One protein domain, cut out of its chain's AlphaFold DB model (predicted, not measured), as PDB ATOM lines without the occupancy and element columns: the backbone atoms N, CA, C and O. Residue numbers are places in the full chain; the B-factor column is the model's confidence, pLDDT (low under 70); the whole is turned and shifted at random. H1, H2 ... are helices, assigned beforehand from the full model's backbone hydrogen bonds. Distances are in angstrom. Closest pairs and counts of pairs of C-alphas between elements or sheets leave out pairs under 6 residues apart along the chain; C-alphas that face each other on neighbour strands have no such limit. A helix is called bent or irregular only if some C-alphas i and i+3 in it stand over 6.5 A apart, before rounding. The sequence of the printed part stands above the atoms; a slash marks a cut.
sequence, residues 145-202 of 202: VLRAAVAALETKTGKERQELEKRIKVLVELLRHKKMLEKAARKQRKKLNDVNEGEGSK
ATOM      1  N   VAL A 145     -49.287  49.164  19.986       90.19
ATOM      2  CA  VAL A 145     -50.576  49.631  20.534       90.19
ATOM      3  C   VAL A 145     -50.350  50.573  21.713       90.19
ATOM      4  O   VAL A 145     -50.962  51.636  21.789       90.19
ATOM      5  N   LEU A 146     -49.433  50.214  22.620       90.19
ATOM      6  CA  LEU A 146     -49.073  51.076  23.745       90.19
ATOM      7  C   LEU A 146     -48.399  52.368  23.259       90.19
ATOM      8  O   LEU A 146     -48.697  53.438  23.781       90.19
ATOM      9  N   ARG A 147     -47.535  52.289  22.239       92.25
ATOM     10  CA  ARG A 147     -46.886  53.466  21.641       92.25
ATOM     11  C   ARG A 147     -47.908  54.433  21.034       92.25
ATOM     12  O   ARG A 147     -47.856  55.624  21.322       92.25
ATOM     13  N   ALA A 148     -48.856  53.918  20.251       90.50
ATOM     14  CA  ALA A 148     -49.921  54.715  19.646       90.50
ATOM     15  C   ALA A 148     -50.838  55.349  20.705       90.50
ATOM     16  O   ALA A 148     -51.185  56.523  20.598       90.50
ATOM     17  N   ALA A 149     -51.186  54.601  21.757       89.19
ATOM     18  CA  ALA A 149     -52.008  55.109  22.853       89.19
ATOM     19  C   ALA A 149     -51.315  56.241  23.634       89.19
ATOM     20  O   ALA A 149     -51.970  57.215  23.996       89.19
ATOM     21  N   VAL A 150     -49.998  56.146  23.862       90.25
ATOM     22  CA  VAL A 150     -49.210  57.210  24.510       90.25
ATOM     23  C   VAL A 150     -49.106  58.457  23.623       90.25
ATOM     24  O   VAL A 150     -49.257  59.562  24.130       90.25
ATOM     25  N   ALA A 151     -48.934  58.308  22.307       90.25
ATOM     26  CA  ALA A 151     -48.931  59.450  21.384       90.25
ATOM     27  C   ALA A 151     -50.306  60.147  21.310       90.25
ATOM     28  O   ALA A 151     -50.397  61.371  21.322       90.25
ATOM     29  N   ALA A 152     -51.401  59.377  21.316       88.69
ATOM     30  CA  ALA A 152     -52.766  59.913  21.349       88.69
ATOM     31  C   ALA A 152     -53.125  60.614  22.675       88.69
ATOM     32  O   ALA A 152     -54.129  61.322  22.763       88.69
ATOM     33  N   LEU A 153     -52.326  60.410  23.721       87.81
ATOM     34  CA  LEU A 153     -52.480  61.062  25.019       87.81
ATOM     35  C   LEU A 153     -52.113  62.553  24.944       87.81
ATOM     36  O   LEU A 153     -52.738  63.368  25.617       87.81
ATOM     37  N   GLU A 154     -51.147  62.916  24.097       87.19
ATOM     38  CA  GLU A 154     -50.692  64.303  23.910       87.19
ATOM     39  C   GLU A 154     -51.751  65.181  23.230       87.19
ATOM     40  O   GLU A 154     -51.791  66.389  23.448       87.19
ATOM     41  N   THR A 155     -52.645  64.573  22.448       89.50
ATOM     42  CA  THR A 155     -53.683  65.279  21.683       89.50
ATOM     43  C   THR A 155     -55.030  65.358  22.404       89.50
ATOM     44  O   THR A 155     -55.912  66.099  21.971       89.50
ATOM     45  N   LYS A 156     -55.212  64.626  23.511       90.12
ATOM     46  CA  LYS A 156     -56.467  64.578  24.277       90.12
ATOM     47  C   LYS A 156     -56.408  65.440  25.534       90.12
ATOM     48  O   LYS A 156     -55.395  65.519  26.224       90.12
ATOM     49  N   THR A 157     -57.542  66.038  25.896       90.31
ATOM     50  CA  THR A 157     -57.689  66.866  27.103       90.31
ATOM     51  C   THR A 157     -58.926  66.462  27.915       90.31
ATOM     52  O   THR A 157     -59.804  65.732  27.450       90.31
ATOM     53  N   GLY A 158     -58.977  66.880  29.184       90.88
ATOM     54  CA  GLY A 158     -60.136  66.661  30.056       90.88
ATOM     55  C   GLY A 158     -60.441  65.186  30.359       90.88
ATOM     56  O   GLY A 158     -59.547  64.395  30.659       90.88
ATOM     57  N   LYS A 159     -61.729  64.819  30.314       91.50
ATOM     58  CA  LYS A 159     -62.225  63.480  30.695       91.50
ATOM     59  C   LYS A 159     -61.701  62.367  29.787       91.50
ATOM     60  O   LYS A 159     -61.403  61.278  30.270       91.50
ATOM     61  N   GLU A 160     -61.548  62.638  28.492       89.00
ATOM     62  CA  GLU A 160     -61.038  61.646  27.540       89.00
ATOM     63  C   GLU A 160     -59.586  61.269  27.822       89.00
ATOM     64  O   GLU A 160     -59.212  60.102  27.710       89.00
ATOM     65  N   ARG A 161     -58.778  62.255  28.222       90.62
ATOM     66  CA  ARG A 161     -57.392  62.036  28.625       90.62
ATOM     67  C   ARG A 161     -57.314  61.130  29.853       90.62
ATOM     68  O   ARG A 161     -56.561  60.164  29.844       90.62
ATOM     69  N   GLN A 162     -58.132  61.401  30.870       90.44
ATOM     70  CA  GLN A 162     -58.164  60.606  32.104       90.44
ATOM     71  C   GLN A 162     -58.578  59.151  31.850       90.44
ATOM     72  O   GLN A 162     -58.005  58.227  32.425       90.44
ATOM     73  N   GLU A 163     -59.570  58.932  30.987       93.06
ATOM     74  CA  GLU A 163     -60.011  57.586  30.619       93.06
ATOM     75  C   GLU A 163     -58.924  56.831  29.840       93.06
ATOM     76  O   GLU A 163     -58.656  55.658  30.113       93.06
ATOM     77  N   LEU A 164     -58.238  57.509  28.916       91.25
ATOM     78  CA  LEU A 164     -57.122  56.922  28.180       91.25
ATOM     79  C   LEU A 164     -55.933  56.594  29.101       91.25
ATOM     80  O   LEU A 164     -55.371  55.504  28.993       91.25
ATOM     81  N   GLU A 165     -55.593  57.469  30.054       91.38
ATOM     82  CA  GLU A 165     -54.557  57.216  31.069       91.38
ATOM     83  C   GLU A 165     -54.877  55.979  31.916       91.38
ATOM     84  O   GLU A 165     -54.006  55.129  32.118       91.38
ATOM     85  N   LYS A 166     -56.134  55.817  32.359       92.62
ATOM     86  CA  LYS A 166     -56.573  54.617  33.092       92.62
ATOM     87  C   LYS A 166     -56.387  53.349  32.264       92.62
ATOM     88  O   LYS A 166     -55.853  52.361  32.768       92.62
ATOM     89  N   ARG A 167     -56.781  53.372  30.988       93.06
ATOM     90  CA  ARG A 167     -56.638  52.216  30.084       93.06
ATOM     91  C   ARG A 167     -55.177  51.868  29.819       93.06
ATOM     92  O   ARG A 167     -54.823  50.691  29.827       93.06
ATOM     93  N   ILE A 168     -54.322  52.871  29.633       92.69
ATOM     94  CA  ILE A 168     -52.876  52.676  29.477       92.69
ATOM     95  C   ILE A 168     -52.282  52.060  30.741       92.69
ATOM     96  O   ILE A 168     -51.495  51.118  30.641       92.69
ATOM     97  N   LYS A 169     -52.704  52.518  31.924       92.75
ATOM     98  CA  LYS A 169     -52.251  51.949  33.194       92.75
ATOM     99  C   LYS A 169     -52.584  50.459  33.302       92.75
ATOM    100  O   LYS A 169     -51.684  49.660  33.554       92.75
ATOM    101  N   VAL A 170     -53.829  50.079  33.005       93.50
ATOM    102  CA  VAL A 170     -54.266  48.670  32.975       93.50
ATOM    103  C   VAL A 170     -53.451  47.859  31.962       93.50
ATOM    104  O   VAL A 170     -52.965  46.774  32.281       93.50
ATOM    105  N   LEU A 171     -53.239  48.384  30.751       92.62
ATOM    106  CA  LEU A 171     -52.442  47.704  29.726       92.62
ATOM    107  C   LEU A 171     -50.997  47.463  30.193       92.62
ATOM    108  O   LEU A 171     -50.458  46.372  30.006       92.62
ATOM    109  N   VAL A 172     -50.367  48.451  30.828       93.38
ATOM    110  CA  VAL A 172     -49.004  48.327  31.368       93.38
ATOM    111  C   VAL A 172     -48.947  47.296  32.496       93.38
ATOM    112  O   VAL A 172     -48.011  46.496  32.534       93.38
ATOM    113  N   GLU A 173     -49.937  47.260  33.387       93.00
ATOM    114  CA  GLU A 173     -50.038  46.246  34.443       93.00
ATOM    115  C   GLU A 173     -50.165  44.829  33.864       93.00
ATOM    116  O   GLU A 173     -49.423  43.930  34.272       93.00
ATOM    117  N   LEU A 174     -51.002  44.638  32.840       93.38
ATOM    118  CA  LEU A 174     -51.123  43.359  32.132       93.38
ATOM    119  C   LEU A 174     -49.805  42.945  31.463       93.38
ATOM    120  O   LEU A 174     -49.408  41.781  31.542       93.38
ATOM    121  N   LEU A 175     -49.078  43.884  30.848       93.06
ATOM    122  CA  LEU A 175     -47.775  43.609  30.233       93.06
ATOM    123  C   LEU A 175     -46.702  43.253  31.271       93.06
ATOM    124  O   LEU A 175     -45.881  42.359  31.032       93.06
ATOM    125  N   ARG A 176     -46.720  43.892  32.448       92.69
ATOM    126  CA  ARG A 176     -45.870  43.509  33.587       92.69
ATOM    127  C   ARG A 176     -46.179  42.091  34.044       92.69
ATOM    128  O   ARG A 176     -45.252  41.297  34.210       92.69
ATOM    129  N   HIS A 177     -47.458  41.767  34.202       93.12
ATOM    130  CA  HIS A 177     -47.893  40.449  34.643       93.12
ATOM    131  C   HIS A 177     -47.518  39.367  33.621       93.12
ATOM    132  O   HIS A 177     -46.903  38.364  33.980       93.12
ATOM    133  N   LYS A 178     -47.742  39.626  32.325       93.31
ATOM    134  CA  LYS A 178     -47.292  38.761  31.226       93.31
ATOM    135  C   LYS A 178     -45.783  38.511  31.282       93.31
ATOM    136  O   LYS A 178     -45.357  37.361  31.251       93.31
ATOM    137  N   LYS A 179     -44.963  39.558  31.442       92.31
ATOM    138  CA  LYS A 179     -43.495  39.434  31.560       92.31
ATOM    139  C   LYS A 179     -43.079  38.592  32.773       92.31
ATOM    140  O   LYS A 179     -42.097  37.852  32.696       92.31
ATOM    141  N   MET A 180     -43.794  38.703  33.893       92.94
ATOM    142  CA  MET A 180     -43.548  37.891  35.091       92.94
ATOM    143  C   MET A 180     -43.891  36.418  34.861       92.94
ATOM    144  O   MET A 180     -43.070  35.555  35.169       92.94
ATOM    145  N   LEU A 181     -45.047  36.137  34.256       93.88
ATOM    146  CA  LEU A 181     -45.464  34.780  33.897       93.88
ATOM    147  C   LEU A 181     -44.508  34.144  32.883       93.88
ATOM    148  O   LEU A 181     -44.087  33.008  33.073       93.88
ATOM    149  N   GLU A 182     -44.071  34.884  31.864       93.69
ATOM    150  CA  GLU A 182     -43.069  34.409  30.902       93.69
ATOM    151  C   GLU A 182     -41.735  34.079  31.580       93.69
ATOM    152  O   GLU A 182     -41.123  33.054  31.278       93.69
ATOM    153  N   LYS A 183     -41.273  34.912  32.525       94.38
ATOM    154  CA  LYS A 183     -40.069  34.618  33.317       94.38
ATOM    155  C   LYS A 183     -40.248  33.367  34.177       94.38
ATOM    156  O   LYS A 183     -39.325  32.557  34.244       94.38
ATOM    157  N   ALA A 184     -41.398  33.205  34.827       93.00
ATOM    158  CA  ALA A 184     -41.701  32.030  35.640       93.00
ATOM    159  C   ALA A 184     -41.746  30.753  34.784       93.00
ATOM    160  O   ALA A 184     -41.073  29.777  35.109       93.00
ATOM    161  N   ALA A 185     -42.431  30.798  33.639       92.69
ATOM    162  CA  ALA A 185     -42.500  29.700  32.683       92.69
ATOM    163  C   ALA A 185     -41.115  29.331  32.130       92.69
ATOM    164  O   ALA A 185     -40.769  28.154  32.071       92.69
ATOM    165  N   ARG A 186     -40.272  30.318  31.785       93.06
ATOM    166  CA  ARG A 186     -38.881  30.073  31.355       93.06
ATOM    167  C   ARG A 186     -38.053  29.394  32.445       93.06
ATOM    168  O   ARG A 186     -37.312  28.466  32.142       93.06
ATOM    169  N   LYS A 187     -38.190  29.823  33.706       92.62
ATOM    170  CA  LYS A 187     -37.515  29.175  34.843       92.62
ATOM    171  C   LYS A 187     -37.978  27.730  35.031       92.62
ATOM    172  O   LYS A 187     -37.140  26.869  35.267       92.62
ATOM    173  N   GLN A 188     -39.278  27.461  34.917       90.56
ATOM    174  CA  GLN A 188     -39.805  26.098  35.021       90.56
ATOM    175  C   GLN A 188     -39.341  25.205  33.868       90.56
ATOM    176  O   GLN A 188     -38.887  24.096  34.120       90.56
ATOM    177  N   ARG A 189     -39.366  25.701  32.624       89.75
ATOM    178  CA  ARG A 189     -38.832  24.973  31.460       89.75
ATOM    179  C   ARG A 189     -37.353  24.634  31.622       89.75
ATOM    180  O   ARG A 189     -36.966  23.514  31.331       89.75
ATOM    181  N   LYS A 190     -36.545  25.573  32.132       89.38
ATOM    182  CA  LYS A 190     -35.128  25.314  32.408       89.38
ATOM    183  C   LYS A 190     -34.950  24.186  33.431       89.38
ATOM    184  O   LYS A 190     -34.211  23.257  33.162       89.38
ATOM    185  N   LYS A 191     -35.696  24.217  34.542       87.06
ATOM    186  CA  LYS A 191     -35.659  23.141  35.548       87.06
ATOM    187  C   LYS A 191     -36.042  21.772  34.974       87.06
ATOM    188  O   LYS A 191     -35.418  20.788  35.330       87.06
ATOM    189  N   LEU A 192     -37.062  21.710  34.117       82.94
ATOM    190  CA  LEU A 192     -37.494  20.459  33.480       82.94
ATOM    191  C   LEU A 192     -36.438  19.908  32.512       82.94
ATOM    192  O   LEU A 192     -36.192  18.707  32.505       82.94
ATOM    193  N   ASN A 193     -35.789  20.778  31.734       79.62
ATOM    194  CA  ASN A 193     -34.702  20.365  30.845       79.62
ATOM    195  C   ASN A 193     -33.468  19.895  31.631       79.62
ATOM    196  O   ASN A 193     -32.927  18.847  31.302       79.62
ATOM    197  N   ASP A 194     -33.084  20.606  32.699       78.00
ATOM    198  CA  ASP A 194     -31.951  20.223  33.556       78.00
ATOM    199  C   ASP A 194     -32.186  18.848  34.237       78.00
ATOM    200  O   ASP A 194     -31.242  18.097  34.467       78.00
ATOM    201  N   VAL A 195     -33.442  18.486  34.545       73.81
ATOM    202  CA  VAL A 195     -33.807  17.161  35.096       73.81
ATOM    203  C   VAL A 195     -33.748  16.066  34.025       73.81
ATOM    204  O   VAL A 195     -33.168  15.010  34.272       73.81
ATOM    205  N   ASN A 196     -34.276  16.319  32.824       65.94
ATOM    206  CA  ASN A 196     -34.243  15.348  31.723       65.94
ATOM    207  C   ASN A 196     -32.815  15.058  31.223       65.94
ATOM    208  O   ASN A 196     -32.520  13.928  30.840       65.94
ATOM    209  N   GLU A 197     -31.911  16.042  31.248       63.03
ATOM    210  CA  GLU A 197     -30.493  15.833  30.915       63.03
ATOM    211  C   GLU A 197     -29.755  14.993  31.980       63.03
ATOM    212  O   GLU A 197     -28.807  14.277  31.653       63.03
ATOM    213  N   GLY A 198     -30.222  15.011  33.235       58.69
ATOM    214  CA  GLY A 198     -29.696  14.182  34.325       58.69
ATOM    215  C   GLY A 198     -30.194  12.729  34.329       58.69
ATOM    216  O   GLY A 198     -29.473  11.842  34.787       58.69
ATOM    217  N   GLU A 199     -31.396  12.461  33.808       56.06
ATOM    218  CA  GLU A 199     -31.948  11.099  33.682       56.06
ATOM    219  C   GLU A 199     -31.516  10.385  32.388       56.06
ATOM    220  O   GLU A 199     -31.462   9.161  32.364       56.06
ATOM    221  N   GLY A 200     -31.130  11.124  31.339       50.59
ATOM    222  CA  GLY A 200     -30.617  10.566  30.078       50.59
ATOM    223  C   GLY A 200     -29.126  10.183  30.065       50.59
ATOM    224  O   GLY A 200     -28.639   9.736  29.030       50.59
ATOM    225  N   SER A 201     -28.395  10.370  31.173       48.19
ATOM    226  CA  SER A 201     -26.960  10.033  31.315       48.19
ATOM    227  C   SER A 201     -26.685   8.865  32.281       48.19
ATOM    228  O   SER A 201     -25.603   8.800  32.868       48.19
ATOM    229  N   LYS A 202     -27.640   7.949  32.479       42.28
ATOM    230  CA  LYS A 202     -27.440   6.718  33.263       42.28
ATOM    231  C   LYS A 202     -27.639   5.466  32.427       42.28
ATOM    232  O   LYS A 202     -28.597   5.448  31.629       42.28
TER     233      LYS A 202
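Overview. This is residues 145 to 202 of the 202 residues of an uncharacterized protein of Trypanosoma cruzi (UniProt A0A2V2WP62). A short helix, H1, folds back along the first part of one very long helix, H2, in a lopsided helical hairpin; residues 176 to 202, of which 176 to 199 belong to H2, stick out as a long free arm. H2 makes the longest axis, with H1 at one end of it. The printed part has 58 residues with two named helices, H1 then H2, and no named strand, and its class is all helix. It is extended, with a radius of gyration of the C-alphas of 20.4 A, and spans 68 by 15 by 8 A.

Arrangement. H1, residues 145 to 154, and H2, residues 158 to 199, form a helical hairpin joined by a tight link of 3 residues. They touch, with 8 pairs of C-alphas within 8 A; the closest C-alphas are those of Leu 153 and Arg 161, 6.2 A apart. H2 touches H1 with residues 161 to 171 alone. Their lines stand at a shallow tilt of 25 degrees and run opposite ways. Their centres are 20.7 A apart. In H2 every O i to N i+4 pair is within hydrogen-bond range; in H1 5 of 6 are.

Along the chain. H1 begins at C-alpha 145, (-50.576, 49.631, 20.534), and ends at C-alpha 154; it has 10 residues. H2 begins at C-alpha 158, (-60.136, 66.661, 30.056), and ends at C-alpha 199, (-31.948, 11.099, 33.682); its 42 residues measure 62.4 A from first to last C-alpha. Neither helix is bent.

Size, cuts and confidence. The C-alphas of Gly 158 and Lys 202 are the two farthest apart, at 68.4 A. Without the stretch that stands free, the body has 31 residues and spans 26 by 16 by 8 A. The printed part has no cut and ends at residue 202, the chain's last residue. The mean pLDDT of the printed part is 86.2, and residues 196 to 202 are under 70.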